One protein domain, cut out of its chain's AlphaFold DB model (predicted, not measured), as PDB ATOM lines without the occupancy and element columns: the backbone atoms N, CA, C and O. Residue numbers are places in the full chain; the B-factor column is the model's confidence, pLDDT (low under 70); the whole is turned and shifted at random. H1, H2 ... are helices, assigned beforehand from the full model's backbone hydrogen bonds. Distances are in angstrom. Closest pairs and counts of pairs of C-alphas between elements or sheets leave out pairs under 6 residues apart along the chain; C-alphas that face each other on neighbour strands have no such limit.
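This is residues 612 to 722 of the 723 residues of an uncharacterized protein of Reticulomyxa filosa (UniProt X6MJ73). This is an elongated group of helices around the short H6, which sits near the middle with H2, H4 and H5 about it; the long helix H1 is crossed by H5 and sticks out at one end with residues 612 to 618, and H7 sticks out at the other end with residues 712 to 721. A long loop between H2 and H3 swings out from the body, where residues 646 to 651 stand free. The printed part has 111 residues with seven named helices, H1 to H7 in order along the chain, and no named strand; its class is all helix. It is only just compact, close to loose, with a radius of gyration of the C-alphas of 15.5 A, and its C-alphas span 52 by 26 by 22 A.

Find C-alpha 612 at (155.328, 345.616, 277.161); from there H1, residues 612 to 633, runs 31.7 A to C-alpha 633 at (158.004, 315.946, 287.946). H2 follows at residues 635 to 644, 14.1 A long. After the loop come H3, residues 659 to 662, 5.0 A, and H4, residues 664 to 677, 19.9 A. H5 takes residues 683 to 696 over 20.0 A, and H6 residues 700 to 704 over 6.3 A. Look last for H7, residues 708 to 721, 19.7 A long, ending with C-alpha 721 at (161.045, 315.161, 320.158).

Start on H1: with residues 619 to 627 alone it touches H5, about perpendicular at 84 degrees, and the closest C-alphas, of Ala 623 and Leu 689, are 4.7 A apart. H1 and H4 are close but not clearly touching, at a steep tilt of 51 degrees, opposite ways; their closest C-alphas, of Tyr 629 and Leu 674, are 7.4 A apart. H2 and H6 only just touch, with 3 pairs of C-alphas within 8 A, the closest being Tyr 641 and Leu 703 at 7.2 A. H3 and H4 touch only at the corner, and only just, with 3 pairs; C-alphas 660 and 666 are closest at 5.8 A. H5 touches H6 with residues 690 to 694 alone, closest at C-alphas 694 and 700, 5.4 A. H7 touches no helix; it is only just apart from H6, closest 8.2 A. In H1, H2, H4, H6 and H7 every O i to N i+4 pair is within hydrogen-bond range, in H5 8 of 10 are, and H3 is too short for such a pair.

The C-alphas farthest apart, of Glu 613 and Leu 722, are 53.7 A apart. The printed part has no cut. The link from H2 to H3, 14 residues, is long; the other links are tight. The mean pLDDT of the printed part is 79.8, and it is under 70 at residues 647 to 650, 652, 654 and 706 to 722; the mean of H7 is 44.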
ATOM      1  N   LEU A 612     155.741 346.065 275.827       90.75
ATOM      2  CA  LEU A 612     155.328 345.616 277.161       90.75
ATOM      3  C   LEU A 612     154.364 344.428 277.076       90.75
ATOM      4  O   LEU A 612     154.566 343.433 277.765       90.75
ATOM      5  N   GLU A 613     153.373 344.484 276.183       88.38
ATOM      6  CA  GLU A 613     152.433 343.382 275.955       88.38
ATOM      7  C   GLU A 613     153.151 342.111 275.473       88.38
ATOM      8  O   GLU A 613     152.874 341.018 275.964       88.38
ATOM      9  N   THR A 614     154.103 342.241 274.543       96.00
ATOM     10  CA  THR A 614     154.885 341.102 274.037       96.00
ATOM     11  C   THR A 614     155.729 340.477 275.148       96.00
ATOM     12  O   THR A 614     155.731 339.259 275.292       96.00
ATOM     13  N   HIS A 615     156.402 341.286 275.971       94.75
ATOM     14  CA  HIS A 615     157.231 340.768 277.061       94.75
ATOM     15  C   HIS A 615     156.398 340.170 278.195       94.75
ATOM     16  O   HIS A 615     156.770 339.130 278.728       94.75
ATOM     17  N   PHE A 616     155.236 340.742 278.511       91.75
ATOM     18  CA  PHE A 616     154.314 340.141 279.472       91.75
ATOM     19  C   PHE A 616     153.784 338.783 278.984       91.75
ATOM     20  O   PHE A 616     153.722 337.834 279.760       91.75
ATOM     21  N   ARG A 617     153.500 338.633 277.681       91.81
ATOM     22  CA  ARG A 617     153.176 337.322 277.089       91.81
ATOM     23  C   ARG A 617     154.335 336.325 277.189       91.81
ATOM     24  O   ARG A 617     154.072 335.163 277.461       91.81
ATOM     25  N   ILE A 618     155.586 336.764 277.024       95.44
ATOM     26  CA  ILE A 618     156.773 335.908 277.220       95.44
ATOM     27  C   ILE A 618     156.902 335.472 278.691       95.44
ATOM     28  O   ILE A 618     157.202 334.310 278.948       95.44
ATOM     29  N   LEU A 619     156.628 336.356 279.658       93.50
ATOM     30  CA  LEU A 619     156.599 335.985 281.080       93.50
ATOM     31  C   LEU A 619     155.502 334.952 281.382       93.50
ATOM     32  O   LEU A 619     155.764 333.991 282.095       93.50
ATOM     33  N   LEU A 620     154.300 335.113 280.814       92.56
ATOM     34  CA  LEU A 620     153.206 334.139 280.949       92.56
ATOM     35  C   LEU A 620     153.569 332.773 280.342       92.56
ATOM     36  O   LEU A 620     153.277 331.743 280.944       92.56
ATOM     37  N   ASP A 621     154.225 332.762 279.179       96.44
ATOM     38  CA  ASP A 621     154.687 331.547 278.495       96.44
ATOM     39  C   ASP A 621     155.726 330.801 279.354       96.44
ATOM     40  O   ASP A 621     155.528 329.636 279.701       96.44
ATOM     41  N   ARG A 622     156.758 331.507 279.836       97.06
ATOM     42  CA  ARG A 622     157.798 330.955 280.727       97.06
ATOM     43  C   ARG A 622     157.244 330.514 282.088       97.06
ATOM     44  O   ARG A 622     157.689 329.507 282.628       97.06
ATOM     45  N   ALA A 623     156.244 331.207 282.629       95.06
ATOM     46  CA  ALA A 623     155.537 330.768 283.832       95.06
ATOM     47  C   ALA A 623     154.727 329.480 283.591       95.06
ATOM     48  O   ALA A 623     154.649 328.623 284.471       95.06
ATOM     49  N   SER A 624     154.173 329.297 282.387       96.06
ATOM     50  CA  SER A 624     153.512 328.043 282.008       96.06
ATOM     51  C   SER A 624     154.505 326.881 281.850       96.06
ATOM     52  O   SER A 624     154.186 325.766 282.252       96.06
ATOM     53  N   GLU A 625     155.733 327.134 281.374       97.25
ATOM     54  CA  GLU A 625     156.817 326.137 281.369       97.25
ATOM     55  C   GLU A 625     157.197 325.709 282.796       97.25
ATOM     56  O   GLU A 625     157.316 324.512 283.060       97.25
ATOM     57  N   VAL A 626     157.317 326.664 283.734       95.69
ATOM     58  CA  VAL A 626     157.543 326.383 285.167       95.69
ATOM     59  C   VAL A 626     156.424 325.508 285.736       95.69
ATOM     60  O   VAL A 626     156.708 324.480 286.351       95.69
ATOM     61  N   LEU A 627     155.157 325.863 285.493       94.94
ATOM     62  CA  LEU A 627     154.014 325.070 285.946       94.94
ATOM     63  C   LEU A 627     154.043 323.649 285.362       94.94
ATOM     64  O   LEU A 627     153.955 322.683 286.116       94.94
ATOM     65  N   LEU A 628     154.228 323.506 284.047       95.75
ATOM     66  CA  LEU A 628     154.291 322.201 283.380       95.75
ATOM     67  C   LEU A 628     155.465 321.345 283.874       95.75
ATOM     68  O   LEU A 628     155.333 320.126 283.972       95.75
ATOM     69  N   TYR A 629     156.610 321.945 284.207       95.50
ATOM     70  CA  TYR A 629     157.736 321.220 284.797       95.50
ATOM     71  C   TYR A 629     157.365 320.645 286.173       95.50
ATOM     72  O   TYR A 629     157.563 319.453 286.418       95.50
ATOM     73  N   ILE A 630     156.751 321.458 287.040       92.69
ATOM     74  CA  ILE A 630     156.276 321.026 288.363       92.69
ATOM     75  C   ILE A 630     155.187 319.945 288.225       92.69
ATOM     76  O   ILE A 630     155.228 318.937 288.932       92.69
ATOM     77  N   GLU A 631     154.255 320.096 287.279       92.94
ATOM     78  CA  GLU A 631     153.197 319.114 287.005       92.94
ATOM     79  C   GLU A 631     153.729 317.762 286.525       92.94
ATOM     80  O   GLU A 631     153.216 316.728 286.954       92.94
ATOM     81  N   ASN A 632     154.771 317.753 285.691       94.12
ATOM     82  CA  ASN A 632     155.364 316.519 285.178       94.12
ATOM     83  C   ASN A 632     156.256 315.808 286.211       94.12
ATOM     84  O   ASN A 632     156.214 314.583 286.297       94.12
ATOM     85  N   GLN A 633     157.054 316.544 286.993       91.88
ATOM     86  CA  GLN A 633     158.004 315.946 287.946       91.88
ATOM     87  C   GLN A 633     157.378 315.627 289.313       91.88
ATOM     88  O   GLN A 633     157.808 314.700 290.002       91.88
ATOM     89  N   HIS A 634     156.359 316.384 289.730       87.50
ATOM     90  CA  HIS A 634     155.790 316.331 291.079       87.50
ATOM     91  C   HIS A 634     154.257 316.239 291.089       87.50
ATOM     92  O   HIS A 634     153.593 316.737 291.999       87.50
ATOM     93  N   GLN A 635     153.683 315.511 290.121       88.88
ATOM     94  CA  GLN A 635     152.238 315.278 290.028       88.88
ATOM     95  C   GLN A 635     151.624 314.713 291.324       88.88
ATOM     96  O   GLN A 635     150.542 315.139 291.721       88.88
ATOM     97  N   GLU A 636     152.299 313.776 292.000       85.38
ATOM     98  CA  GLU A 636     151.825 313.194 293.270       85.38
ATOM     99  C   GLU A 636     151.778 314.225 294.403       85.38
ATOM    100  O   GLU A 636     150.816 314.264 295.170       85.38
ATOM    101  N   LEU A 637     152.799 315.084 294.489       82.06
ATOM    102  CA  LEU A 637     152.887 316.148 295.485       82.06
ATOM    103  C   LEU A 637     151.794 317.194 295.240       82.06
ATOM    104  O   LEU A 637     151.077 317.564 296.160       82.06
ATOM    105  N   LEU A 638     151.607 317.603 293.986       85.06
ATOM    106  CA  LEU A 638     150.525 318.496 293.581       85.06
ATOM    107  C   LEU A 638     149.144 317.919 293.908       85.06
ATOM    108  O   LEU A 638     148.347 318.592 294.551       85.06
ATOM    109  N   GLN A 639     148.877 316.655 293.560       86.00
ATOM    110  CA  GLN A 639     147.624 315.986 293.929       86.00
ATOM    111  C   GLN A 639     147.433 315.891 295.447       86.00
ATOM    112  O   GLN A 639     146.298 315.910 295.919       86.00
ATOM    113  N   PHE A 640     148.511 315.753 296.221       83.25
ATOM    114  CA  PHE A 640     148.449 315.788 297.679       83.25
ATOM    115  C   PHE A 640     148.092 317.185 298.196       83.25
ATOM    116  O   PHE A 640     147.205 317.298 299.036       83.25
ATOM    117  N   TYR A 641     148.694 318.251 297.666       79.62
ATOM    118  CA  TYR A 641     148.313 319.618 298.030       79.62
ATOM    119  C   TYR A 641     146.878 319.950 297.595       79.62
ATOM    120  O   TYR A 641     146.125 320.466 298.411       79.62
ATOM    121  N   ASP A 642     146.424 319.551 296.402       82.69
ATOM    122  CA  ASP A 642     145.018 319.714 295.986       82.69
ATOM    123  C   ASP A 642     144.049 319.005 296.966       82.69
ATOM    124  O   ASP A 642     142.996 319.537 297.330       82.69
ATOM    125  N   LYS A 643     144.418 317.799 297.431       82.50
ATOM    126  CA  LYS A 643     143.656 317.007 298.415       82.50
ATOM    127  C   LYS A 643     143.759 317.530 299.848       82.50
ATOM    128  O   LYS A 643     142.902 317.183 300.649       82.50
ATOM    129  N   THR A 644     144.775 318.319 300.191       74.38
ATOM    130  CA  THR A 644     144.984 318.827 301.558       74.38
ATOM    131  C   THR A 644     144.714 320.327 301.708       74.38
ATOM    132  O   THR A 644     144.526 320.788 302.827       74.38
ATOM    133  N   ALA A 645     144.552 321.086 300.618       71.56
ATOM    134  CA  ALA A 645     144.269 322.529 300.632       71.56
ATOM    135  C   ALA A 645     142.955 322.919 301.341       71.56
ATOM    136  O   ALA A 645     142.779 324.068 301.739       71.56
ATOM    137  N   HIS A 646     142.023 321.977 301.504       70.75
ATOM    138  CA  HIS A 646     140.775 322.174 302.247       70.75
ATOM    139  C   HIS A 646     140.829 321.645 303.692       70.75
ATOM    140  O   HIS A 646     139.875 321.846 304.446       70.75
ATOM    141  N   ILE A 647     141.921 320.988 304.094       69.12
ATOM    142  CA  ILE A 647     142.090 320.447 305.442       69.12
ATOM    143  C   ILE A 647     142.457 321.580 306.396       69.12
ATOM    144  O   ILE A 647     143.513 322.196 306.286       69.12
ATOM    145  N   ARG A 648     141.572 321.830 307.365       56.81
ATOM    146  CA  ARG A 648     141.753 322.857 308.403       56.81
ATOM    147  C   ARG A 648     142.149 322.281 309.763       56.81
ATOM    148  O   ARG A 648     142.578 323.038 310.627       56.81
ATOM    149  N   SER A 649     142.011 320.968 309.963       62.53
ATOM    150  CA  SER A 649     142.355 320.288 311.215       62.53
ATOM    151  C   SER A 649     143.495 319.290 311.029       62.53
ATOM    152  O   SER A 649     143.538 318.525 310.066       62.53
ATOM    153  N   ARG A 650     144.384 319.228 312.025       60.06
ATOM    154  CA  ARG A 650     145.475 318.245 312.110       60.06
ATOM    155  C   ARG A 650     144.970 316.793 312.160       60.06
ATOM    156  O   ARG A 650     145.729 315.892 311.820       60.06
ATOM    157  N   SER A 651     143.715 316.565 312.564       71.38
ATOM    158  CA  SER A 651     143.069 315.241 312.553       71.38
ATOM    159  C   SER A 651     142.832 314.684 311.153       71.38
ATOM    160  O   SER A 651     142.833 313.467 310.984       71.38
ATOM    161  N   ASP A 652     142.625 315.560 310.168       63.66
ATOM    162  CA  ASP A 652     142.143 315.155 308.844       63.66
ATOM    163  C   ASP A 652     143.311 314.973 307.863       63.66
ATOM    164  O   ASP A 652     143.145 314.388 306.793       63.66
ATOM    165  N   PHE A 653     144.511 315.435 308.243       70.62
ATOM    166  CA  PHE A 653     145.745 315.219 307.496       70.62
ATOM    167  C   PHE A 653     146.019 313.713 307.377       70.62
ATOM    168  O   PHE A 653     146.280 313.016 308.361       70.62
ATOM    169  N   THR A 654     145.939 313.200 306.151       65.38
ATOM    170  CA  THR A 654     146.110 311.775 305.859       65.38
ATOM    171  C   THR A 654     147.496 311.286 306.277       65.38
ATOM    172  O   THR A 654     148.489 311.977 306.054       65.38
ATOM    173  N   LYS A 655     147.578 310.055 306.799       70.06
ATOM    174  CA  LYS A 655     148.846 309.435 307.236       70.06
ATOM    175  C   LYS A 655     149.897 309.320 306.120       70.06
ATOM    176  O   LYS A 655     151.088 309.278 306.415       70.06
ATOM    177  N   ASP A 656     149.462 309.304 304.863       79.56
ATOM    178  CA  ASP A 656     150.312 309.135 303.685       79.56
ATOM    179  C   ASP A 656     150.793 310.491 303.137       79.56
ATOM    180  O   ASP A 656     150.350 310.962 302.089       79.56
ATOM    181  N   ILE A 657     151.710 311.136 303.864       79.06
ATOM    182  CA  ILE A 657     152.407 312.343 303.395       79.06
ATOM    183  C   ILE A 657     153.460 311.932 302.343       79.06
ATOM    184  O   ILE A 657     154.331 311.112 302.653       79.06
ATOM    185  N   PRO A 658     153.449 312.490 301.112       80.75
ATOM    186  CA  PRO A 658     154.468 312.201 300.108       80.75
ATOM    187  C   PRO A 658     155.868 312.540 300.620       80.75
ATOM    188  O   PRO A 658     156.084 313.597 301.212       80.75
ATOM    189  N   LYS A 659     156.860 311.693 300.323       77.00
ATOM    190  CA  LYS A 659     158.246 311.904 300.783       77.00
ATOM    191  C   LYS A 659     158.807 313.275 300.377       77.00
ATOM    192  O   LYS A 659     159.561 313.862 301.140       77.00
ATOM    193  N   ALA A 660     158.413 313.806 299.218       75.38
ATOM    194  CA  ALA A 660     158.816 315.145 298.783       75.38
ATOM    195  C   ALA A 660     158.286 316.272 299.700       75.38
ATOM    196  O   ALA A 660     159.020 317.219 299.952       75.38
ATOM    197  N   ALA A 661     157.081 316.139 300.276       71.94
ATOM    198  CA  ALA A 661     156.563 317.076 301.283       71.94
ATOM    199  C   ALA A 661     157.281 316.936 302.639       71.94
ATOM    200  O   ALA A 661     157.446 317.915 303.358       71.94
ATOM    201  N   ALA A 662     157.706 315.719 302.993       77.50
ATOM    202  CA  ALA A 662     158.324 315.426 304.288       77.50
ATOM    203  C   ALA A 662     159.799 315.862 304.403       77.50
ATOM    204  O   ALA A 662     160.317 315.971 305.514       77.50
ATOM    205  N   TYR A 663     160.497 316.091 303.283       78.62
ATOM    206  CA  TYR A 663     161.937 316.365 303.272       78.62
ATOM    207  C   TYR A 663     162.270 317.667 302.530       78.62
ATOM    208  O   TYR A 663     162.418 317.681 301.308       78.62
ATOM    209  N   THR A 664     162.509 318.747 303.282       79.38
ATOM    210  CA  THR A 664     162.907 320.077 302.766       79.38
ATOM    211  C   THR A 664     164.085 320.026 301.782       79.38
ATOM    212  O   THR A 664     164.122 320.775 300.808       79.38
ATOM    213  N   GLN A 665     165.031 319.103 301.985       84.25
ATOM    214  CA  GLN A 665     166.186 318.901 301.102       84.25
ATOM    215  C   GLN A 665     165.800 318.396 299.701       84.25
ATOM    216  O   GLN A 665     166.473 318.731 298.728       84.25
ATOM    217  N   VAL A 666     164.708 317.631 299.575       81.94
ATOM    218  CA  VAL A 666     164.185 317.181 298.274       81.94
ATOM    219  C   VAL A 666     163.622 318.374 297.506       81.94
ATOM    220  O   VAL A 666     163.968 318.543 296.342       81.94
ATOM    221  N   MET A 667     162.861 319.254 298.166       82.25
ATOM    222  CA  MET A 667     162.341 320.478 297.541       82.25
ATOM    223  C   MET A 667     163.443 321.482 297.180       82.25
ATOM    224  O   MET A 667     163.392 322.090 296.112       82.25
ATOM    225  N   LYS A 668     164.484 321.617 298.017       87.69
ATOM    226  CA  LYS A 668     165.669 322.433 297.692       87.69
ATOM    227  C   LYS A 668     166.408 321.893 296.469       87.69
ATOM    228  O   LYS A 668     166.731 322.673 295.578       87.69
ATOM    229  N   LYS A 669     166.620 320.573 296.384       89.81
ATOM    230  CA  LYS A 669     167.216 319.954 295.194       89.81
ATOM    231  C   LYS A 669     166.331 320.152 293.959       89.81
ATOM    232  O   LYS A 669     166.827 320.635 292.950       89.81
ATOM    233  N   PHE A 670     165.033 319.862 294.058       88.94
ATOM    234  CA  PHE A 670     164.078 320.061 292.966       88.94
ATOM    235  C   PHE A 670     164.095 321.496 292.428       88.94
ATOM    236  O   PHE A 670     164.069 321.690 291.218       88.94
ATOM    237  N   ARG A 671     164.195 322.507 293.302       90.69
ATOM    238  CA  ARG A 671     164.319 323.909 292.881       90.69
ATOM    239  C   ARG A 671     165.590 324.151 292.063       90.69
ATOM    240  O   ARG A 671     165.516 324.811 291.035       90.69
ATOM    241  N   VAL A 672     166.735 323.615 292.492       93.50
ATOM    242  CA  VAL A 672     168.006 323.724 291.749       93.50
ATOM    243  C   VAL A 672     167.916 323.018 290.392       93.50
ATOM    244  O   VAL A 672     168.308 323.601 289.382       93.50
ATOM    245  N   ASP A 673     167.349 321.810 290.360       94.12
ATOM    246  CA  ASP A 673     167.146 321.033 289.133       94.12
ATOM    247  C   ASP A 673     166.203 321.792 288.161       94.12
ATOM    248  O   ASP A 673     166.543 321.981 286.995       94.12
ATOM    249  N   LEU A 674     165.088 322.356 288.652       94.38
ATOM    250  CA  LEU A 674     164.143 323.184 287.883       94.38
ATOM    251  C   LEU A 674     164.802 324.442 287.298       94.38
ATOM    252  O   LEU A 674     164.629 324.734 286.113       94.38
ATOM    253  N   LEU A 675     165.544 325.197 288.118       95.38
ATOM    254  CA  LEU A 675     166.253 326.410 287.691       95.38
ATOM    255  C   LEU A 675     167.241 326.102 286.558       95.38
ATOM    256  O   LEU A 675     167.286 326.824 285.559       95.38
ATOM    257  N   SER A 676     167.994 325.008 286.707       96.75
ATOM    258  CA  SER A 676     168.945 324.504 285.714       96.75
ATOM    259  C   SER A 676     168.244 324.097 284.414       96.75
ATOM    260  O   SER A 676     168.584 324.609 283.346       96.75
ATOM    261  N   ASP A 677     167.240 323.222 284.495       96.75
ATOM    262  CA  ASP A 677     166.578 322.624 283.330       96.75
ATOM    263  C   ASP A 677     165.783 323.643 282.502       96.75
ATOM    264  O   ASP A 677     165.733 323.544 281.274       96.75
ATOM    265  N   LEU A 678     165.181 324.647 283.149       96.62
ATOM    266  CA  LEU A 678     164.448 325.722 282.470       96.62
ATOM    267  C   LEU A 678     165.341 326.907 282.064       96.62
ATOM    268  O   LEU A 678     164.866 327.830 281.390       96.62
ATOM    269  N   GLY A 679     166.621 326.902 282.450       96.88
ATOM    270  CA  GLY A 679     167.572 327.979 282.169       96.88
ATOM    271  C   GLY A 679     167.168 329.310 282.808       96.88
ATOM    272  O   GLY A 679     167.190 330.346 282.139       96.88
ATOM    273  N   ILE A 680     166.734 329.284 284.069       97.12
ATOM    274  CA  ILE A 680     166.365 330.480 284.836       97.12
ATOM    275  C   ILE A 680     167.600 330.946 285.614       97.12
ATOM    276  O   ILE A 680     168.135 330.217 286.444       97.12
ATOM    277  N   ALA A 681     168.080 332.154 285.310       93.50
ATOM    278  CA  ALA A 681     169.409 332.606 285.726       93.50
ATOM    279  C   ALA A 681     169.501 333.107 287.180       93.50
ATOM    280  O   ALA A 681     170.599 333.117 287.734       93.50
ATOM    281  N   SER A 682     168.389 333.533 287.791       94.50
ATOM    282  CA  SER A 682     168.349 334.055 289.165       94.50
ATOM    283  C   SER A 682     167.130 333.534 289.938       94.50
ATOM    284  O   SER A 682     166.115 333.160 289.343       94.50
ATOM    285  N   GLU A 683     167.214 333.502 291.273       92.75
ATOM    286  CA  GLU A 683     166.085 333.079 292.117       92.75
ATOM    287  C   GLU A 683     164.936 334.102 292.066       92.75
ATOM    288  O   GLU A 683     163.772 333.734 292.150       92.75
ATOM    289  N   GLU A 684     165.227 335.378 291.831       91.75
ATOM    290  CA  GLU A 684     164.238 336.453 291.730       91.75
ATOM    291  C   GLU A 684     163.450 336.400 290.418       91.75
ATOM    292  O   GLU A 684     162.239 336.639 290.429       91.75
ATOM    293  N   ASP A 685     164.103 336.027 289.309       95.12
ATOM    294  CA  ASP A 685     163.426 335.673 288.054       95.12
ATOM    295  C   ASP A 685     162.501 334.465 288.260       95.12
ATOM    296  O   ASP A 685     161.360 334.471 287.798       95.12
ATOM    297  N   PHE A 686     162.953 333.448 289.002       95.19
ATOM    298  CA  PHE A 686     162.120 332.294 289.342       95.19
ATOM    299  C   PHE A 686     160.935 332.661 290.233       95.19
ATOM    300  O   PHE A 686     159.828 332.224 289.946       95.19
ATOM    301  N   LEU A 687     161.122 333.501 291.253       92.06
ATOM    302  CA  LEU A 687     160.040 333.983 292.113       92.06
ATOM    303  C   LEU A 687     158.983 334.765 291.315       92.06
ATOM    304  O   LEU A 687     157.794 334.567 291.548       92.06
ATOM    305  N   VAL A 688     159.393 335.587 290.338       90.94
ATOM    306  CA  VAL A 688     158.470 336.271 289.409       90.94
ATOM    307  C   VAL A 688     157.727 335.275 288.510       90.94
ATOM    308  O   VAL A 688     156.523 335.408 288.305       90.94
ATOM    309  N   LEU A 689     158.407 334.265 287.960       95.88
ATOM    310  CA  LEU A 689     157.750 333.260 287.115       95.88
ATOM    311  C   LEU A 689     156.823 332.341 287.926       95.88
ATOM    312  O   LEU A 689     155.743 332.000 287.449       95.88
ATOM    313  N   LEU A 690     157.199 331.987 289.155       93.69
ATOM    314  CA  LEU A 690     156.421 331.154 290.069       93.69
ATOM    315  C   LEU A 690     155.163 331.876 290.563       93.69
ATOM    316  O   LEU A 690     154.097 331.271 290.613       93.69
ATOM    317  N   SER A 691     155.248 333.170 290.877       88.88
ATOM    318  CA  SER A 691     154.080 333.963 291.273       88.88
ATOM    319  C   SER A 691     153.135 334.260 290.103       88.88
ATOM    320  O   SER A 691     151.928 334.401 290.298       88.88
ATOM    321  N   ILE A 692     153.633 334.298 288.862       89.62
ATOM    322  CA  ILE A 692     152.778 334.277 287.669       89.62
ATOM    323  C   ILE A 692     152.162 332.876 287.489       89.62
ATOM    324  O   ILE A 692     150.971 332.772 287.204       89.62
ATOM    325  N   ALA A 693     152.920 331.800 287.723       92.88
ATOM    326  CA  ALA A 693     152.430 330.421 287.650       92.88
ATOM    327  C   ALA A 693     151.313 330.123 288.676       92.88
ATOM    328  O   ALA A 693     150.322 329.476 288.335       92.88
ATOM    329  N   GLU A 694     151.409 330.694 289.881       87.94
ATOM    330  CA  GLU A 694     150.388 330.691 290.946       87.94
ATOM    331  C   GLU A 694     149.003 331.165 290.458       87.94
ATOM    332  O   GLU A 694     147.974 330.670 290.913       87.94
ATOM    333  N   HIS A 695     148.943 332.091 289.490       83.94
ATOM    334  CA  HIS A 695     147.670 332.558 288.926       83.94
ATOM    335  C   HIS A 695     146.981 331.508 288.047       83.94
ATOM    336  O   HIS A 695     145.755 331.508 287.937       83.94
ATOM    337  N   PHE A 696     147.755 330.637 287.395       87.38
ATOM    338  CA  PHE A 696     147.216 329.508 286.637       87.38
ATOM    339  C   PHE A 696     146.865 328.340 287.564       87.38
ATOM    340  O   PHE A 696     145.904 327.616 287.294       87.38
ATOM    341  N   ARG A 697     147.620 328.171 288.658       87.88
ATOM    342  CA  ARG A 697     147.409 327.123 289.656       87.88
ATOM    343  C   ARG A 697     147.688 327.630 291.080       87.88
ATOM    344  O   ARG A 697     148.852 327.701 291.464       87.88
ATOM    345  N   PRO A 698     146.646 327.921 291.881       83.19
ATOM    346  CA  PRO A 698     146.818 328.339 293.271       83.19
ATOM    347  C   PRO A 698     147.526 327.291 294.143       83.19
ATOM    348  O   PRO A 698     147.371 326.085 293.940       83.19
ATOM    349  N   ASN A 699     148.223 327.770 295.174       79.50
ATOM    350  CA  ASN A 699     149.055 327.043 296.139       79.50
ATOM    351  C   ASN A 699     150.371 326.452 295.590       79.50
ATOM    352  O   ASN A 699     151.038 325.681 296.283       79.50
ATOM    353  N   LEU A 700     150.796 326.840 294.388       84.69
ATOM    354  CA  LEU A 700     152.075 326.453 293.790       84.69
ATOM    355  C   LEU A 700     153.275 327.065 294.539       84.69
ATOM    356  O   LEU A 700     154.317 326.425 294.678       84.69
ATOM    357  N   TYR A 701     153.127 328.270 295.090       82.25
ATOM    358  CA  TYR A 701     154.140 328.889 295.945       82.25
ATOM    359  C   TYR A 701     154.354 328.075 297.233       82.25
ATOM    360  O   TYR A 701     155.483 327.698 297.553       82.25
ATOM    361  N   PHE A 702     153.259 327.717 297.918       76.25
ATOM    362  CA  PHE A 702     153.272 326.858 299.110       76.25
ATOM    363  C   PHE A 702     153.784 325.439 298.833       76.25
ATOM    364  O   PHE A 702     154.315 324.798 299.736       76.25
ATOM    365  N   LEU A 703     153.646 324.940 297.604       79.44
ATOM    366  CA  LEU A 703     154.249 323.679 297.174       79.44
ATOM    367  C   LEU A 703     155.783 323.787 297.115       79.44
ATOM    368  O   LEU A 703     156.482 322.944 297.668       79.44
ATOM    369  N   VAL A 704     156.312 324.814 296.440       80.88
ATOM    370  CA  VAL A 704     157.749 324.949 296.114       80.88
ATOM    371  C   VAL A 704     158.596 325.477 297.277       80.88
ATOM    372  O   VAL A 704     159.767 325.103 297.423       80.88
ATOM    373  N   TYR A 705     158.032 326.368 298.091       76.88
ATOM    374  CA  TYR A 705     158.697 326.952 299.260       76.88
ATOM    375  C   TYR A 705     158.273 326.295 300.579       76.88
ATOM    376  O   TYR A 705     158.829 326.644 301.615       76.88
ATOM    377  N   LEU A 706     157.370 325.304 300.523       65.94
ATOM    378  CA  LEU A 706     156.656 324.729 301.668       65.94
ATOM    379  C   LEU A 706     155.806 325.791 302.395       65.94
ATOM    380  O   LEU A 706     155.869 326.988 302.108       65.94
ATOM    381  N   ASN A 707     154.937 325.363 303.312       53.75
ATOM    382  CA  ASN A 707     154.251 326.319 304.177       53.75
ATOM    383  C   ASN A 707     155.248 326.786 305.256       53.75
ATOM    384  O   ASN A 707     155.709 325.931 306.014       53.75
ATOM    385  N   PRO A 708     155.581 328.085 305.376       44.25
ATOM    386  CA  PRO A 708     156.519 328.555 306.397       44.25
ATOM    387  C   PRO A 708     156.023 328.294 307.828       44.25
ATOM    388  O   PRO A 708     156.840 328.104 308.724       44.25
ATOM    389  N   LEU A 709     154.702 328.186 308.043       38.84
ATOM    390  CA  LEU A 709     154.141 327.723 309.318       38.84
ATOM    391  C   LEU A 709     154.561 326.279 309.625       38.84
ATOM    392  O   LEU A 709     154.869 325.965 310.767       38.84
ATOM    393  N   LEU A 710     154.646 325.414 308.605       44.81
ATOM    394  CA  LEU A 710     155.197 324.074 308.783       44.81
ATOM    395  C   LEU A 710     156.704 324.121 309.043       44.81
ATOM    396  O   LEU A 710     157.136 323.379 309.905       44.81
ATOM    397  N   GLU A 711     157.514 324.959 308.385       47.88
ATOM    398  CA  GLU A 711     158.946 325.021 308.743       47.88
ATOM    399  C   GLU A 711     159.147 325.450 310.209       47.88
ATOM    400  O   GLU A 711     159.888 324.784 310.929       47.88
ATOM    401  N   GLN A 712     158.429 326.472 310.686       44.09
ATOM    402  CA  GLN A 712     158.520 326.942 312.074       44.09
ATOM    403  C   GLN A 712     158.006 325.888 313.079       44.09
ATOM    404  O   GLN A 712     158.748 325.466 313.970       44.09
ATOM    405  N   ASP A 713     156.764 325.414 312.911       44.53
ATOM    406  CA  ASP A 713     156.133 324.479 313.847       44.53
ATOM    407  C   ASP A 713     156.780 323.091 313.794       44.53
ATOM    408  O   ASP A 713     156.931 322.448 314.827       44.53
ATOM    409  N   VAL A 714     157.184 322.597 312.617       47.50
ATOM    410  CA  VAL A 714     157.807 321.270 312.484       47.50
ATOM    411  C   VAL A 714     159.246 321.284 312.995       47.50
ATOM    412  O   VAL A 714     159.655 320.302 313.612       47.50
ATOM    413  N   GLU A 715     160.009 322.372 312.826       43.31
ATOM    414  CA  GLU A 715     161.344 322.479 313.431       43.31
ATOM    415  C   GLU A 715     161.257 322.540 314.966       43.31
ATOM    416  O   GLU A 715     162.009 321.842 315.648       43.31
ATOM    417  N   ASP A 716     160.309 323.298 315.528       45.72
ATOM    418  CA  ASP A 716     160.127 323.385 316.982       45.72
ATOM    419  C   ASP A 716     159.487 322.115 317.581       45.72
ATOM    420  O   ASP A 716     159.889 321.682 318.664       45.72
ATOM    421  N   ILE A 717     158.603 321.423 316.851       45.03
ATOM    422  CA  ILE A 717     158.120 320.077 317.206       45.03
ATOM    423  C   ILE A 717     159.267 319.057 317.168       45.03
ATOM    424  O   ILE A 717     159.397 318.269 318.103       45.03
ATOM    425  N   PHE A 718     160.130 319.058 316.144       42.62
ATOM    426  CA  PHE A 718     161.271 318.135 316.104       42.62
ATOM    427  C   PHE A 718     162.303 318.431 317.197       42.62
ATOM    428  O   PHE A 718     162.835 317.483 317.769       42.62
ATOM    429  N   LYS A 719     162.533 319.699 317.570       47.56
ATOM    430  CA  LYS A 719     163.319 320.042 318.773       47.56
ATOM    431  C   LYS A 719     162.697 319.463 320.046       47.56
ATOM    432  O   LYS A 719     163.436 319.009 320.910       47.56
ATOM    433  N   TYR A 720     161.367 319.431 320.142       41.59
ATOM    434  CA  TYR A 720     160.636 318.853 321.278       41.59
ATOM    435  C   TYR A 720     160.642 317.315 321.339       41.59
ATOM    436  O   TYR A 720     160.331 316.758 322.387       41.59
ATOM    437  N   PHE A 721     160.961 316.630 320.235       35.62
ATOM    438  CA  PHE A 721     161.045 315.161 320.158       35.62
ATOM    439  C   PHE A 721     162.484 314.615 320.090       35.62
ATOM    440  O   PHE A 721     162.671 313.399 320.125       35.62
ATOM    441  N   LEU A 722     163.491 315.485 319.955       38.12
ATOM    442  CA  LEU A 722     164.918 315.133 319.862       38.12
ATOM    443  C   LEU A 722     165.758 315.690 321.035       38.12
ATOM    444  O   LEU A 722     166.990 315.648 320.980       38.12
TER     445      LEU A 722